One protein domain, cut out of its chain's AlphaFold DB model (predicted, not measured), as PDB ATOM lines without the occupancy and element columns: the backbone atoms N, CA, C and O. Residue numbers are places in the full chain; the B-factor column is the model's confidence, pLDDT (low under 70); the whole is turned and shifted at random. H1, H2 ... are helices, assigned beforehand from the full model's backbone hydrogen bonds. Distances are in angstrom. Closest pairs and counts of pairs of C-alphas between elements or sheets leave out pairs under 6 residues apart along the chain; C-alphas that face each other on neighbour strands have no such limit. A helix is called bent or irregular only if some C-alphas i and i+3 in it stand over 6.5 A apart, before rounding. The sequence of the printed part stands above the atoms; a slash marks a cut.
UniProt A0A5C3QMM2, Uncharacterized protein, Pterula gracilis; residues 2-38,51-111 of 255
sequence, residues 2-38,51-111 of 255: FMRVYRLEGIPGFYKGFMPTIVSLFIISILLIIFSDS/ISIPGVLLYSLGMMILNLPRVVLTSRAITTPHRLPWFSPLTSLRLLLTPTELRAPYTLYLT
ATOM      1  N   PHE A   2     -37.226  66.208 -35.069       77.81
ATOM      2  CA  PHE A   2     -36.353  65.916 -33.910       77.81
ATOM      3  C   PHE A   2     -37.109  65.566 -32.618       77.81
ATOM      4  O   PHE A   2     -36.869  64.530 -32.012       77.81
ATOM      5  N   MET A   3     -38.090  66.384 -32.237       80.44
ATOM      6  CA  MET A   3     -38.868  66.162 -31.013       80.44
ATOM      7  C   MET A   3     -39.760  64.909 -31.077       80.44
ATOM      8  O   MET A   3     -40.037  64.300 -30.049       80.44
ATOM      9  N   ARG A   4     -40.162  64.490 -32.288       80.31
ATOM     10  CA  ARG A   4     -40.904  63.239 -32.519       80.31
ATOM     11  C   ARG A   4     -39.995  62.034 -32.289       80.31
ATOM     12  O   ARG A   4     -40.371  61.146 -31.540       80.31
ATOM     13  N   VAL A   5     -38.789  62.046 -32.861       77.12
ATOM     14  CA  VAL A   5     -37.797  60.969 -32.678       77.12
ATOM     15  C   VAL A   5     -37.434  60.816 -31.204       77.12
ATOM     16  O   VAL A   5     -37.483  59.710 -30.682       77.12
ATOM     17  N   TYR A   6     -37.175  61.922 -30.501       82.12
ATOM     18  CA  TYR A   6     -36.889  61.868 -29.065       82.12
ATOM     19  C   TYR A   6     -38.045  61.264 -28.253       82.12
ATOM     20  O   TYR A   6     -37.801  60.503 -27.323       82.12
ATOM     21  N   ARG A   7     -39.301  61.565 -28.614       81.25
ATOM     22  CA  ARG A   7     -40.485  61.022 -27.933       81.25
ATOM     23  C   ARG A   7     -40.682  59.523 -28.183       81.25
ATOM     24  O   ARG A   7     -41.038  58.815 -27.250       81.25
ATOM     25  N   LEU A   8     -40.480  59.059 -29.416       74.62
ATOM     26  CA  LEU A   8     -40.743  57.670 -29.819       74.62
ATOM     27  C   LEU A   8     -39.571  56.729 -29.482       74.62
ATOM     28  O   LEU A   8     -39.747  55.616 -28.985       74.62
ATOM     29  N   GLU A   9     -38.344  57.186 -29.709       73.31
ATOM     30  CA  GLU A   9     -37.144  56.342 -29.685       73.31
ATOM     31  C   GLU A   9     -36.122  56.751 -28.618       73.31
ATOM     32  O   GLU A   9     -35.158  56.023 -28.370       73.31
ATOM     33  N   GLY A  10     -36.306  57.908 -27.981       81.88
ATOM     34  CA  GLY A  10     -35.346  58.463 -27.032       81.88
ATOM     35  C   GLY A  10     -34.034  58.912 -27.688       81.88
ATOM     36  O   GLY A  10     -33.939  59.140 -28.894       81.88
ATOM     37  N   ILE A  11     -32.990  59.046 -26.866       80.88
ATOM     38  CA  ILE A  11     -31.629  59.394 -27.310       80.88
ATOM     39  C   ILE A  11     -31.036  58.345 -28.275       80.88
ATOM     40  O   ILE A  11     -30.417  58.759 -29.257       80.88
ATOM     41  N   PRO A  12     -31.225  57.021 -28.071       76.56
ATOM     42  CA  PRO A  12     -30.681  56.003 -28.975       76.56
ATOM     43  C   PRO A  12     -31.175  56.121 -30.424       76.56
ATOM     44  O   PRO A  12     -30.421  55.798 -31.341       76.56
ATOM     45  N   GLY A  13     -32.393  56.637 -30.640       74.88
ATOM     46  CA  GLY A  13     -32.955  56.865 -31.975       74.88
ATOM     47  C   GLY A  13     -32.118  57.803 -32.847       74.88
ATOM     48  O   GLY A  13     -31.941  57.560 -34.038       74.88
ATOM     49  N   PHE A  14     -31.492  58.826 -32.253       79.75
ATOM     50  CA  PHE A  14     -30.630  59.762 -32.991       79.75
ATOM     51  C   PHE A  14     -29.335  59.139 -33.509       79.75
ATOM     52  O   PHE A  14     -28.729  59.673 -34.434       79.75
ATOM     53  N   TYR A  15     -28.913  58.019 -32.926       79.38
ATOM     54  CA  TYR A  15     -27.687  57.324 -33.303       79.38
ATOM     55  C   TYR A  15     -27.954  56.091 -34.181       79.38
ATOM     56  O   TYR A  15     -27.034  55.307 -34.445       79.38
ATOM     57  N   LYS A  16     -29.191  55.913 -34.672       76.50
ATOM     58  CA  LYS A  16     -29.509  54.904 -35.689       76.50
ATOM     59  C   LYS A  16     -28.654  55.143 -36.936       76.50
ATOM     60  O   LYS A  16     -28.534  56.257 -37.430       76.50
ATOM     61  N   GLY A  17     -27.991  54.090 -37.413       76.38
ATOM     62  CA  GLY A  17     -27.053  54.168 -38.540       76.38
ATOM     63  C   GLY A  17     -25.604  54.518 -38.168       76.38
ATOM     64  O   GLY A  17     -24.694  54.194 -38.933       76.38
ATOM     65  N   PHE A  18     -25.336  55.075 -36.981       82.00
ATOM     66  CA  PHE A  18     -23.960  55.365 -36.554       82.00
ATOM     67  C   PHE A  18     -23.174  54.080 -36.264       82.00
ATOM     68  O   PHE A  18     -22.038  53.928 -36.708       82.00
ATOM     69  N   MET A  19     -23.818  53.110 -35.612       82.12
ATOM     70  CA  MET A  19     -23.251  51.788 -35.334       82.12
ATOM     71  C   MET A  19     -22.789  51.044 -36.610       82.12
ATOM     72  O   MET A  19     -21.597  50.735 -36.700       82.12
ATOM     73  N   PRO A  20     -23.640  50.809 -37.637       78.50
ATOM     74  CA  PRO A  20     -23.200  50.131 -38.860       78.50
ATOM     75  C   PRO A  20     -22.156  50.944 -39.635       78.50
ATOM     76  O   PRO A  20     -21.280  50.362 -40.276       78.50
ATOM     77  N   THR A  21     -22.190  52.276 -39.532       80.81
ATOM     78  CA  THR A  21     -21.165  53.141 -40.128       80.81
ATOM     79  C   THR A  21     -19.806  52.930 -39.463       80.81
ATOM     80  O   THR A  21     -18.835  52.699 -40.176       80.81
ATOM     81  N   ILE A  22     -19.718  52.934 -38.127       84.81
ATOM     82  CA  ILE A  22     -18.458  52.683 -37.403       84.81
ATOM     83  C   ILE A  22     -17.894  51.307 -37.750       84.81
ATOM     84  O   ILE A  22     -16.716  51.196 -38.083       84.81
ATOM     85  N   VAL A  23     -18.728  50.266 -37.693       84.44
ATOM     86  CA  VAL A  23     -18.289  48.895 -37.985       84.44
ATOM     87  C   VAL A  23     -17.771  48.796 -39.418       84.44
ATOM     88  O   VAL A  23     -16.690  48.258 -39.652       84.44
ATOM     89  N   SER A  24     -18.499  49.366 -40.380       79.62
ATOM     90  CA  SER A  24     -18.072  49.377 -41.776       79.62
ATOM     91  C   SER A  24     -16.783  50.175 -41.985       79.62
ATOM     92  O   SER A  24     -15.899  49.700 -42.692       79.62
ATOM     93  N   LEU A  25     -16.629  51.335 -41.338       81.12
ATOM     94  CA  LEU A  25     -15.401  52.132 -41.402       81.12
ATOM     95  C   LEU A  25     -14.203  51.366 -40.841       81.12
ATOM     96  O   LEU A  25     -13.133  51.396 -41.441       81.12
ATOM     97  N   PHE A  26     -14.384  50.646 -39.734       86.06
ATOM     98  CA  PHE A  26     -13.330  49.826 -39.145       86.06
ATOM     99  C   PHE A  26     -12.904  48.694 -40.089       86.06
ATOM    100  O   PHE A  26     -11.713  48.516 -40.339       86.06
ATOM    101  N   ILE A  27     -13.868  47.984 -40.688       84.69
ATOM    102  CA  ILE A  27     -13.602  46.918 -41.667       84.69
ATOM    103  C   ILE A  27     -12.894  47.476 -42.907       84.69
ATOM    104  O   ILE A  27     -11.868  46.935 -43.317       84.69
ATOM    105  N   ILE A  28     -13.398  48.569 -43.488       78.06
ATOM    106  CA  ILE A  28     -12.792  49.211 -44.662       78.06
ATOM    107  C   ILE A  28     -11.374  49.689 -44.332       78.06
ATOM    108  O   ILE A  28     -10.466  49.470 -45.126       78.06
ATOM    109  N   SER A  29     -11.158  50.293 -43.159       80.44
ATOM    110  CA  SER A  29      -9.833  50.747 -42.730       80.44
ATOM    111  C   SER A  29      -8.849  49.587 -42.600       80.44
ATOM    112  O   SER A  29      -7.716  49.711 -43.054       80.44
ATOM    113  N   ILE A  30      -9.260  48.460 -42.010       84.38
ATOM    114  CA  ILE A  30      -8.413  47.266 -41.902       84.38
ATOM    115  C   ILE A  30      -8.075  46.722 -43.289       84.38
ATOM    116  O   ILE A  30      -6.910  46.457 -43.571       84.38
ATOM    117  N   LEU A  31      -9.069  46.593 -44.171       80.50
ATOM    118  CA  LEU A  31      -8.845  46.126 -45.539       80.50
ATOM    119  C   LEU A  31      -7.879  47.050 -46.285       80.50
ATOM    120  O   LEU A  31      -6.935  46.567 -46.901       80.50
ATOM    121  N   LEU A  32      -8.048  48.370 -46.188       76.19
ATOM    122  CA  LEU A  32      -7.123  49.317 -46.808       76.19
ATOM    123  C   LEU A  32      -5.705  49.188 -46.252       76.19
ATOM    124  O   LEU A  32      -4.769  49.230 -47.035       76.19
ATOM    125  N   ILE A  33      -5.528  48.990 -44.944       79.81
ATOM    126  CA  ILE A  33      -4.195  48.793 -44.348       79.81
ATOM    127  C   ILE A  33      -3.548  47.488 -44.841       79.81
ATOM    128  O   ILE A  33      -2.345  47.455 -45.062       79.81
ATOM    129  N   ILE A  34      -4.329  46.420 -45.019       80.00
ATOM    130  CA  ILE A  34      -3.817  45.117 -45.475       80.00
ATOM    131  C   ILE A  34      -3.468  45.139 -46.969       80.00
ATOM    132  O   ILE A  34      -2.464  44.559 -47.372       80.00
ATOM    133  N   PHE A  35      -4.311  45.764 -47.796       71.88
ATOM    134  CA  PHE A  35      -4.190  45.723 -49.257       71.88
ATOM    135  C   PHE A  35      -3.428  46.911 -49.852       71.88
ATOM    136  O   PHE A  35      -2.896  46.798 -50.955       71.88
ATOM    137  N   SER A  36      -3.378  48.051 -49.163       66.06
ATOM    138  CA  SER A  36      -2.586  49.201 -49.586       66.06
ATOM    139  C   SER A  36      -1.208  49.088 -48.952       66.06
ATOM    140  O   SER A  36      -1.029  49.427 -47.787       66.06
ATOM    141  N   ASP A  37      -0.221  48.663 -49.739       54.69
ATOM    142  CA  ASP A  37       1.209  48.680 -49.393       54.69
ATOM    143  C   ASP A  37       1.749  50.128 -49.390       54.69
ATOM    144  O   ASP A  37       2.682  50.507 -50.093       54.69
ATOM    145  N   SER A  38       1.046  51.015 -48.683       52.81
ATOM    146  CA  SER A  38       1.385  52.422 -48.530       52.81
ATOM    147  C   SER A  38       1.928  52.633 -47.121       52.81
ATOM    148  O   SER A  38       1.287  52.201 -46.160       52.81
ATOM    149  N   ILE A  51      -3.338  60.040 -58.566       62.19
ATOM    150  CA  ILE A  51      -3.836  59.197 -59.634       62.19
ATOM    151  C   ILE A  51      -4.482  60.114 -60.674       62.19
ATOM    152  O   ILE A  51      -5.151  61.093 -60.338       62.19
ATOM    153  N   SER A  52      -4.266  59.816 -61.954       77.75
ATOM    154  CA  SER A  52      -4.963  60.476 -63.059       77.75
ATOM    155  C   SER A  52      -6.487  60.342 -62.907       77.75
ATOM    156  O   SER A  52      -6.969  59.397 -62.282       77.75
ATOM    157  N   ILE A  53      -7.268  61.252 -63.504       78.81
ATOM    158  CA  ILE A  53      -8.747  61.222 -63.447       78.81
ATOM    159  C   ILE A  53      -9.323  59.814 -63.745       78.81
ATOM    160  O   ILE A  53     -10.173  59.359 -62.978       78.81
ATOM    161  N   PRO A  54      -8.842  59.061 -64.761       83.56
ATOM    162  CA  PRO A  54      -9.315  57.697 -65.011       83.56
ATOM    163  C   PRO A  54      -9.000  56.708 -63.885       83.56
ATOM    164  O   PRO A  54      -9.808  55.831 -63.594       83.56
ATOM    165  N   GLY A  55      -7.839  56.831 -63.238       82.12
ATOM    166  CA  GLY A  55      -7.498  55.944 -62.132       82.12
ATOM    167  C   GLY A  55      -8.235  56.310 -60.840       82.12
ATOM    168  O   GLY A  55      -8.589  55.407 -60.089       82.12
ATOM    169  N   VAL A  56      -8.556  57.593 -60.616       81.06
ATOM    170  CA  VAL A  56      -9.483  58.006 -59.546       81.06
ATOM    171  C   VAL A  56     -10.862  57.406 -59.799       81.06
ATOM    172  O   VAL A  56     -11.439  56.827 -58.888       81.06
ATOM    173  N   LEU A  57     -11.360  57.458 -61.039       84.75
ATOM    174  CA  LEU A  57     -12.636  56.842 -61.404       84.75
ATOM    175  C   LEU A  57     -12.632  55.331 -61.130       84.75
ATOM    176  O   LEU A  57     -13.542  54.833 -60.475       84.75
ATOM    177  N   LEU A  58     -11.604  54.608 -61.588       86.62
ATOM    178  CA  LEU A  58     -11.492  53.162 -61.377       86.62
ATOM    179  C   LEU A  58     -11.404  52.809 -59.886       86.62
ATOM    180  O   LEU A  58     -12.096  51.902 -59.424       86.62
ATOM    181  N   TYR A  59     -10.598  53.552 -59.125       83.25
ATOM    182  CA  TYR A  59     -10.487  53.388 -57.679       83.25
ATOM    183  C   TYR A  59     -11.825  53.649 -56.978       83.25
ATOM    184  O   TYR A  59     -12.264  52.833 -56.170       83.25
ATOM    185  N   SER A  60     -12.516  54.742 -57.316       82.88
ATOM    186  CA  SER A  60     -13.821  55.081 -56.746       82.88
ATOM    187  C   SER A  60     -14.890  54.042 -57.084       82.88
ATOM    188  O   SER A  60     -15.673  53.692 -56.206       82.88
ATOM    189  N   LEU A  61     -14.904  53.497 -58.304       87.44
ATOM    190  CA  LEU A  61     -15.808  52.407 -58.687       87.44
ATOM    191  C   LEU A  61     -15.499  51.105 -57.929       87.44
ATOM    192  O   LEU A  61     -16.424  50.410 -57.519       87.44
ATOM    193  N   GLY A  62     -14.225  50.793 -57.678       85.38
ATOM    194  CA  GLY A  62     -13.838  49.665 -56.824       85.38
ATOM    195  C   GLY A  62     -14.265  49.863 -55.363       85.38
ATOM    196  O   GLY A  62     -14.894  48.991 -54.766       85.38
ATOM    197  N   MET A  63     -14.006  51.048 -54.802       80.62
ATOM    198  CA  MET A  63     -14.405  51.409 -53.436       80.62
ATOM    199  C   MET A  63     -15.924  51.501 -53.261       80.62
ATOM    200  O   MET A  63     -16.430  51.279 -52.161       80.62
ATOM    201  N   MET A  64     -16.669  51.811 -54.323       85.62
ATOM    202  CA  MET A  64     -18.132  51.795 -54.324       85.62
ATOM    203  C   MET A  64     -18.670  50.412 -53.964       85.62
ATOM    204  O   MET A  64     -19.581  50.324 -53.148       85.62
ATOM    205  N   ILE A  65     -18.084  49.342 -54.517       85.75
ATOM    206  CA  ILE A  65     -18.499  47.961 -54.236       85.75
ATOM    207  C   ILE A  65     -18.396  47.707 -52.727       85.75
ATOM    208  O   ILE A  65     -19.383  47.351 -52.095       85.75
ATOM    209  N   LEU A  66     -17.257  48.027 -52.109       82.00
ATOM    210  CA  LEU A  66     -17.080  47.880 -50.658       82.00
ATOM    211  C   LEU A  66     -18.057  48.741 -49.832       82.00
ATOM    212  O   LEU A  66     -18.410  48.380 -48.711       82.00
ATOM    213  N   ASN A  67     -18.511  49.872 -50.381       83.69
ATOM    214  CA  ASN A  67     -19.444  50.785 -49.722       83.69
ATOM    215  C   ASN A  67     -20.924  50.410 -49.885       83.69
ATOM    216  O   ASN A  67     -21.746  50.903 -49.112       83.69
ATOM    217  N   LEU A  68     -21.296  49.564 -50.845       86.62
ATOM    218  CA  LEU A  68     -22.703  49.244 -51.096       86.62
ATOM    219  C   LEU A  68     -23.418  48.617 -49.889       86.62
ATOM    220  O   LEU A  68     -24.460  49.151 -49.496       86.62
ATOM    221  N   PRO A  69     -22.875  47.572 -49.230       86.75
ATOM    222  CA  PRO A  69     -23.515  47.003 -48.045       86.75
ATOM    223  C   PRO A  69     -23.676  48.036 -46.930       86.75
ATOM    224  O   PRO A  69     -24.693  48.055 -46.243       86.75
ATOM    225  N   ARG A  70     -22.701  48.946 -46.782       86.12
ATOM    226  CA  ARG A  70     -22.768  50.049 -45.816       86.12
ATOM    227  C   ARG A  70     -23.962  50.952 -46.101       86.12
ATOM    228  O   ARG A  70     -24.688  51.285 -45.168       86.12
ATOM    229  N   VAL A  71     -24.164  51.355 -47.356       85.31
ATOM    230  CA  VAL A  71     -25.273  52.238 -47.752       85.31
ATOM    231  C   VAL A  71     -26.621  51.568 -47.493       85.31
ATOM    232  O   VAL A  71     -27.495  52.202 -46.905       85.31
ATOM    233  N   VAL A  72     -26.773  50.288 -47.847       88.94
ATOM    234  CA  VAL A  72     -28.008  49.523 -47.599       88.94
ATOM    235  C   VAL A  72     -28.287  49.398 -46.103       88.94
ATOM    236  O   VAL A  72     -29.351  49.803 -45.635       88.94
ATOM    237  N   LEU A  73     -27.312  48.922 -45.323       87.81
ATOM    238  CA  LEU A  73     -27.466  48.737 -43.878       87.81
ATOM    239  C   LEU A  73     -27.738  50.051 -43.149       87.81
ATOM    240  O   LEU A  73     -28.584  50.095 -42.263       87.81
ATOM    241  N   THR A  74     -27.048  51.130 -43.522       86.75
ATOM    242  CA  THR A  74     -27.232  52.442 -42.888       86.75
ATOM    243  C   THR A  74     -28.600  53.021 -43.227       86.75
ATOM    244  O   THR A  74     -29.299  53.475 -42.326       86.75
ATOM    245  N   SER A  75     -29.014  52.953 -44.497       86.75
ATOM    246  CA  SER A  75     -30.322  53.463 -44.928       86.75
ATOM    247  C   SER A  75     -31.450  52.714 -44.226       86.75
ATOM    248  O   SER A  75     -32.314  53.342 -43.622       86.75
ATOM    249  N   ARG A  76     -31.385  51.377 -44.195       86.31
ATOM    250  CA  ARG A  76     -32.379  50.557 -43.491       86.31
ATOM    251  C   ARG A  76     -32.348  50.777 -41.982       86.31
ATOM    252  O   ARG A  76     -33.408  50.841 -41.369       86.31
ATOM    253  N   ALA A  77     -31.171  50.948 -41.374       84.88
ATOM    254  CA  ALA A  77     -31.062  51.223 -39.940       84.88
ATOM    255  C   ALA A  77     -31.732  52.546 -39.550       84.88
ATOM    256  O   ALA A  77     -32.349  52.621 -38.490       84.88
ATOM    257  N   ILE A  78     -31.633  53.568 -40.404       83.44
ATOM    258  CA  ILE A  78     -32.240  54.884 -40.173       83.44
ATOM    259  C   ILE A  78     -33.763  54.834 -40.342       83.44
ATOM    260  O   ILE A  78     -34.477  55.455 -39.560       83.44
ATOM    261  N   THR A  79     -34.274  54.106 -41.338       81.00
ATOM    262  CA  THR A  79     -35.716  54.079 -41.646       81.00
ATOM    263  C   THR A  79     -36.508  53.026 -40.875       81.00
ATOM    264  O   THR A  79     -37.727  52.971 -41.005       81.00
ATOM    265  N   THR A  80     -35.846  52.175 -40.088       77.06
ATOM    266  CA  THR A  80     -36.519  51.105 -39.342       77.06
ATOM    267  C   THR A  80     -37.289  51.664 -38.135       77.06
ATOM    268  O   THR A  80     -36.682  52.352 -37.305       77.06
ATOM    269  N   PRO A  81     -38.588  51.331 -37.974       70.50
ATOM    270  CA  PRO A  81     -39.412  51.810 -36.857       70.50
ATOM    271  C   PRO A  81     -39.108  51.108 -35.523       70.50
ATOM    272  O   PRO A  81     -39.587  51.521 -34.472       70.50
ATOM    273  N   HIS A  82     -38.308  50.045 -35.536       71.62
ATOM    274  CA  HIS A  82     -37.920  49.309 -34.336       71.62
ATOM    275  C   HIS A  82     -36.720  49.952 -33.626       71.62
ATOM    276  O   HIS A  82     -35.882  50.622 -34.244       71.62
ATOM    277  N   ARG A  83     -36.610  49.736 -32.311       71.62
ATOM    278  CA  ARG A  83     -35.418  50.109 -31.538       71.62
ATOM    279  C   ARG A  83     -34.295  49.107 -31.809       71.62
ATOM    280  O   ARG A  83     -34.426  47.927 -31.515       71.62
ATOM    281  N   LEU A  84     -33.181  49.585 -32.365       75.81
ATOM    282  CA  LEU A  84     -32.022  48.742 -32.666       75.81
ATOM    283  C   LEU A  84     -31.097  48.653 -31.445       75.81
ATOM    284  O   LEU A  84     -30.584  49.687 -30.997       75.81
ATOM    285  N   PRO A  85     -30.839  47.451 -30.906       77.12
ATOM    286  CA  PRO A  85     -29.930  47.300 -29.786       77.12
ATOM    287  C   PRO A  85     -28.475  47.536 -30.222       77.12
ATOM    288  O   PRO A  85     -27.950  46.895 -31.134       77.12
ATOM    289  N   TRP A  86     -27.800  48.451 -29.522       73.38
ATOM    290  CA  TRP A  86     -26.412  48.841 -29.805       73.38
ATOM    291  C   TRP A  86     -25.393  47.731 -29.519       73.38
ATOM    292  O   TRP A  86     -24.393  47.606 -30.224       73.38
ATOM    293  N   PHE A  87     -25.647  46.921 -28.491       78.69
ATOM    294  CA  PHE A  87     -24.706  45.908 -28.002       78.69
ATOM    295  C   PHE A  87     -24.928  44.510 -28.598       78.69
ATOM    296  O   PHE A  87     -24.088  43.633 -28.410       78.69
ATOM    297  N   SER A  88     -26.015  44.293 -29.348       80.75
ATOM    298  CA  SER A  88     -26.306  43.026 -30.034       80.75
ATOM    299  C   SER A  88     -26.388  43.230 -31.557       80.75
ATOM    300  O   SER A  88     -27.476  43.251 -32.142       80.75
ATOM    301  N   PRO A  89     -25.230  43.343 -32.245       78.38
ATOM    302  CA  PRO A  89     -25.171  43.586 -33.690       78.38
ATOM    303  C   PRO A  89     -25.910  42.536 -34.519       78.38
ATOM    304  O   PRO A  89     -26.500  42.865 -35.541       78.38
ATOM    305  N   LEU A  90     -25.889  41.273 -34.086       79.19
ATOM    306  CA  LEU A  90     -26.519  40.168 -34.809       79.19
ATOM    307  C   LEU A  90     -28.047  40.247 -34.771       79.19
ATOM    308  O   LEU A  90     -28.688  39.946 -35.773       79.19
ATOM    309  N   THR A  91     -28.625  40.680 -33.648       79.00
ATOM    310  CA  THR A  91     -30.071  40.917 -33.528       79.00
ATOM    311  C   THR A  91     -30.483  42.074 -34.429       79.00
ATOM    312  O   THR A  91     -31.388  41.926 -35.244       79.00
ATOM    313  N   SER A  92     -29.727  43.177 -34.386       79.06
ATOM    314  CA  SER A  92     -29.917  44.311 -35.294       79.06
ATOM    315  C   SER A  92     -29.807  43.899 -36.766       79.06
ATOM    316  O   SER A  92     -30.615  44.316 -37.584       79.06
ATOM    317  N   LEU A  93     -28.853  43.036 -37.125       79.50
ATOM    318  CA  LEU A  93     -28.692  42.574 -38.504       79.50
ATOM    319  C   LEU A  93     -29.864  41.698 -38.962       79.50
ATOM    320  O   LEU A  93     -30.312  41.846 -40.093       79.50
ATOM    321  N   ARG A  94     -30.381  40.827 -38.088       81.06
ATOM    322  CA  ARG A  94     -31.574  40.010 -38.369       81.06
ATOM    323  C   ARG A  94     -32.846  40.832 -38.518       81.06
ATOM    324  O   ARG A  94     -33.730  40.430 -39.259       81.06
ATOM    325  N   LEU A  95     -32.916  41.977 -37.845       77.12
ATOM    326  CA  LEU A  95     -34.029  42.911 -37.979       77.12
ATOM    327  C   LEU A  95     -33.952  43.728 -39.283       77.12
ATOM    328  O   LEU A  95     -34.970  44.110 -39.858       77.12
ATOM    329  N   LEU A  96     -32.733  44.011 -39.756       79.31
ATOM    330  CA  LEU A  96     -32.483  44.855 -40.929       79.31
ATOM    331  C   LEU A  96     -32.413  44.086 -42.254       79.31
ATOM    332  O   LEU A  96     -32.778  44.634 -43.300       79.31
ATOM    333  N   LEU A  97     -31.903  42.857 -42.221       81.50
ATOM    334  CA  LEU A  97     -31.730  41.996 -43.386       81.50
ATOM    335  C   LEU A  97     -32.752  40.868 -43.385       81.50
ATOM    336  O   LEU A  97     -33.060  40.286 -42.348       81.50
ATOM    337  N   THR A  98     -33.227  40.518 -44.574       76.62
ATOM    338  CA  THR A  98     -34.112  39.366 -44.753       76.62
ATOM    339  C   THR A  98     -33.339  38.055 -44.536       76.62
ATOM    340  O   THR A  98     -32.113  38.006 -44.701       76.62
ATOM    341  N   PRO A  99     -34.014  36.940 -44.193       73.88
ATOM    342  CA  PRO A  99     -33.346  35.644 -44.045       73.88
ATOM    343  C   PRO A  99     -32.638  35.187 -45.331       73.88
ATOM    344  O   PRO A  99     -31.633  34.478 -45.255       73.88
ATOM    345  N   THR A 100     -33.118  35.606 -46.504       76.50
ATOM    346  CA  THR A 100     -32.464  35.358 -47.797       76.50
ATOM    347  C   THR A 100     -31.162  36.148 -47.930       76.50
ATOM    348  O   THR A 100     -30.128  35.561 -48.242       76.50
ATOM    349  N   GLU A 101     -31.164  37.441 -47.598       81.69
ATOM    350  CA  GLU A 101     -29.968  38.296 -47.608       81.69
ATOM    351  C   GLU A 101     -28.917  37.847 -46.578       81.69
ATOM    352  O   GLU A 101     -27.718  37.939 -46.839       81.69
ATOM    353  N   LEU A 102     -29.341  37.304 -45.431       82.00
ATOM    354  CA  LEU A 102     -28.433  36.734 -44.429       82.00
ATOM    355  C   LEU A 102     -27.753  35.445 -44.900       82.00
ATOM    356  O   LEU A 102     -26.587  35.214 -44.583       82.00
ATOM    357  N   ARG A 103     -28.472  34.590 -45.639       83.81
ATOM    358  CA  ARG A 103     -27.910  33.356 -46.214       83.81
ATOM    359  C   ARG A 103     -27.011  33.653 -47.413       83.81
ATOM    360  O   ARG A 103     -26.017  32.960 -47.617       83.81
ATOM    361  N   ALA A 104     -27.354  34.678 -48.189       83.81
ATOM    362  CA  ALA A 104     -26.679  35.069 -49.415       83.81
ATOM    363  C   ALA A 104     -26.377  36.581 -49.410       83.81
ATOM    364  O   ALA A 104     -27.098  37.355 -50.044       83.81
ATOM    365  N   PRO A 105     -25.288  37.031 -48.754       82.06
ATOM    366  CA  PRO A 105     -24.974  38.458 -48.621       82.06
ATOM    367  C   PRO A 105     -24.617  39.127 -49.953       82.06
ATOM    368  O   PRO A 105     -24.702  40.346 -50.077       82.06
ATOM    369  N   TYR A 106     -24.251  38.349 -50.978       83.25
ATOM    370  CA  TYR A 106     -24.027  38.869 -52.330       83.25
ATOM    371  C   TYR A 106     -25.307  39.441 -52.966       83.25
ATOM    372  O   TYR A 106     -25.228  40.298 -53.841       83.25
ATOM    373  N   THR A 107     -26.485  39.040 -52.482       83.50
ATOM    374  CA  THR A 107     -27.791  39.556 -52.917       83.50
ATOM    375  C   THR A 107     -27.929  41.066 -52.688       83.50
ATOM    376  O   THR A 107     -28.573  41.752 -53.476       83.50
ATOM    377  N   LEU A 108     -27.240  41.619 -51.679       82.44
ATOM    378  CA  LEU A 108     -27.188  43.066 -51.406       82.44
ATOM    379  C   LEU A 108     -26.537  43.875 -52.537       82.44
ATOM    380  O   LEU A 108     -26.762  45.075 -52.653       82.44
ATOM    381  N   TYR A 109     -25.708  43.239 -53.363       83.19
ATOM    382  CA  TYR A 109     -25.093  43.882 -54.524       83.19
ATOM    383  C   TYR A 109     -25.993  43.822 -55.759       83.19
ATOM    384  O   TYR A 109     -25.823  44.614 -56.682       83.19
ATOM    385  N   LEU A 110     -26.953  42.895 -55.770       81.25
ATOM    386  CA  LEU A 110     -27.905  42.688 -56.858       81.25
ATOM    387  C   LEU A 110     -29.164  43.551 -56.712       81.25
ATOM    388  O   LEU A 110     -30.099  43.391 -57.493       81.25
ATOM    389  N   THR A 111     -29.189  44.488 -55.757       83.75
ATOM    390  CA  THR A 111     -30.304  45.424 -55.605       83.75
ATOM    391  C   THR A 111     -30.497  46.215 -56.907       83.75
ATOM    392  O   THR A 111     -29.573  46.917 -57.350       83.75
TER     393      THR A 111
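What this domain is: This is residues 2 to 38 and 51 to 111 of the 255 residues of an uncharacterized protein of Pterula gracilis (UniProt A0A5C3QMM2). The model is an open fork of two long helices, H2 and the bent H3: H3b is the stem, residues 18 to 24 of H2 pack on it, and H2 and H3a spread apart toward the cut. The short helices H4, H5 and H6 arch along one side of H3b, and H1 lies beyond the stem end. The printed part has 98 residues with six named helices, H1 to H6 in order, and no named strand: all helix. It is loose, with a radius of gyration of the C-alphas of 16.2 A, and spans 50 by 31 by 22 A.

Where its parts are: H1, residues 2 to 13, begins at C-alpha 2 (-36.353, 65.916, -33.910) and is irregular: C-alphas 8 and 11 are 9.6 A apart. H2, residues 18 to 35, is 25.4 A long. H3, residues 53 to 79, was assigned as one helix by its hydrogen bonds but is bent, with C-alphas 66 and 69 7.0 A apart; its arms are H3a, residues 53 to 66, 20.3 A, and H3b, residues 69 to 79, 15.5 A. H4 is residues 89 to 96, H5 99 to 103, and H6 105 to 109, ending at C-alpha 109 (-25.093, 43.882, -54.524).

How they stand to each other: H3b touches H2 at a shallow tilt of 8 degrees, opposite ways; the closest C-alphas, Pro 20 and Thr 74, are 6.2 A apart. H3b and H4 only just touch, with 3 pairs of C-alphas within 8 A, the closest Arg 76 and Leu 96 at 6.3 A. H1 and H2 are apart. Every O i to N i+4 pair is within hydrogen-bond range in H2, H3b, H4 and H5, against 5 of 8 in H1, 8 of 10 in H3a and 0 of 1 in H6, where 2 of 2 O i to N i+3 pairs are.

The domain as a whole: Residues 39 to 50 are not printed, and C-alphas 38 and 51 are 14.0 A apart across the cut. Residues 36 to 38 and 51 are under pLDDT 70.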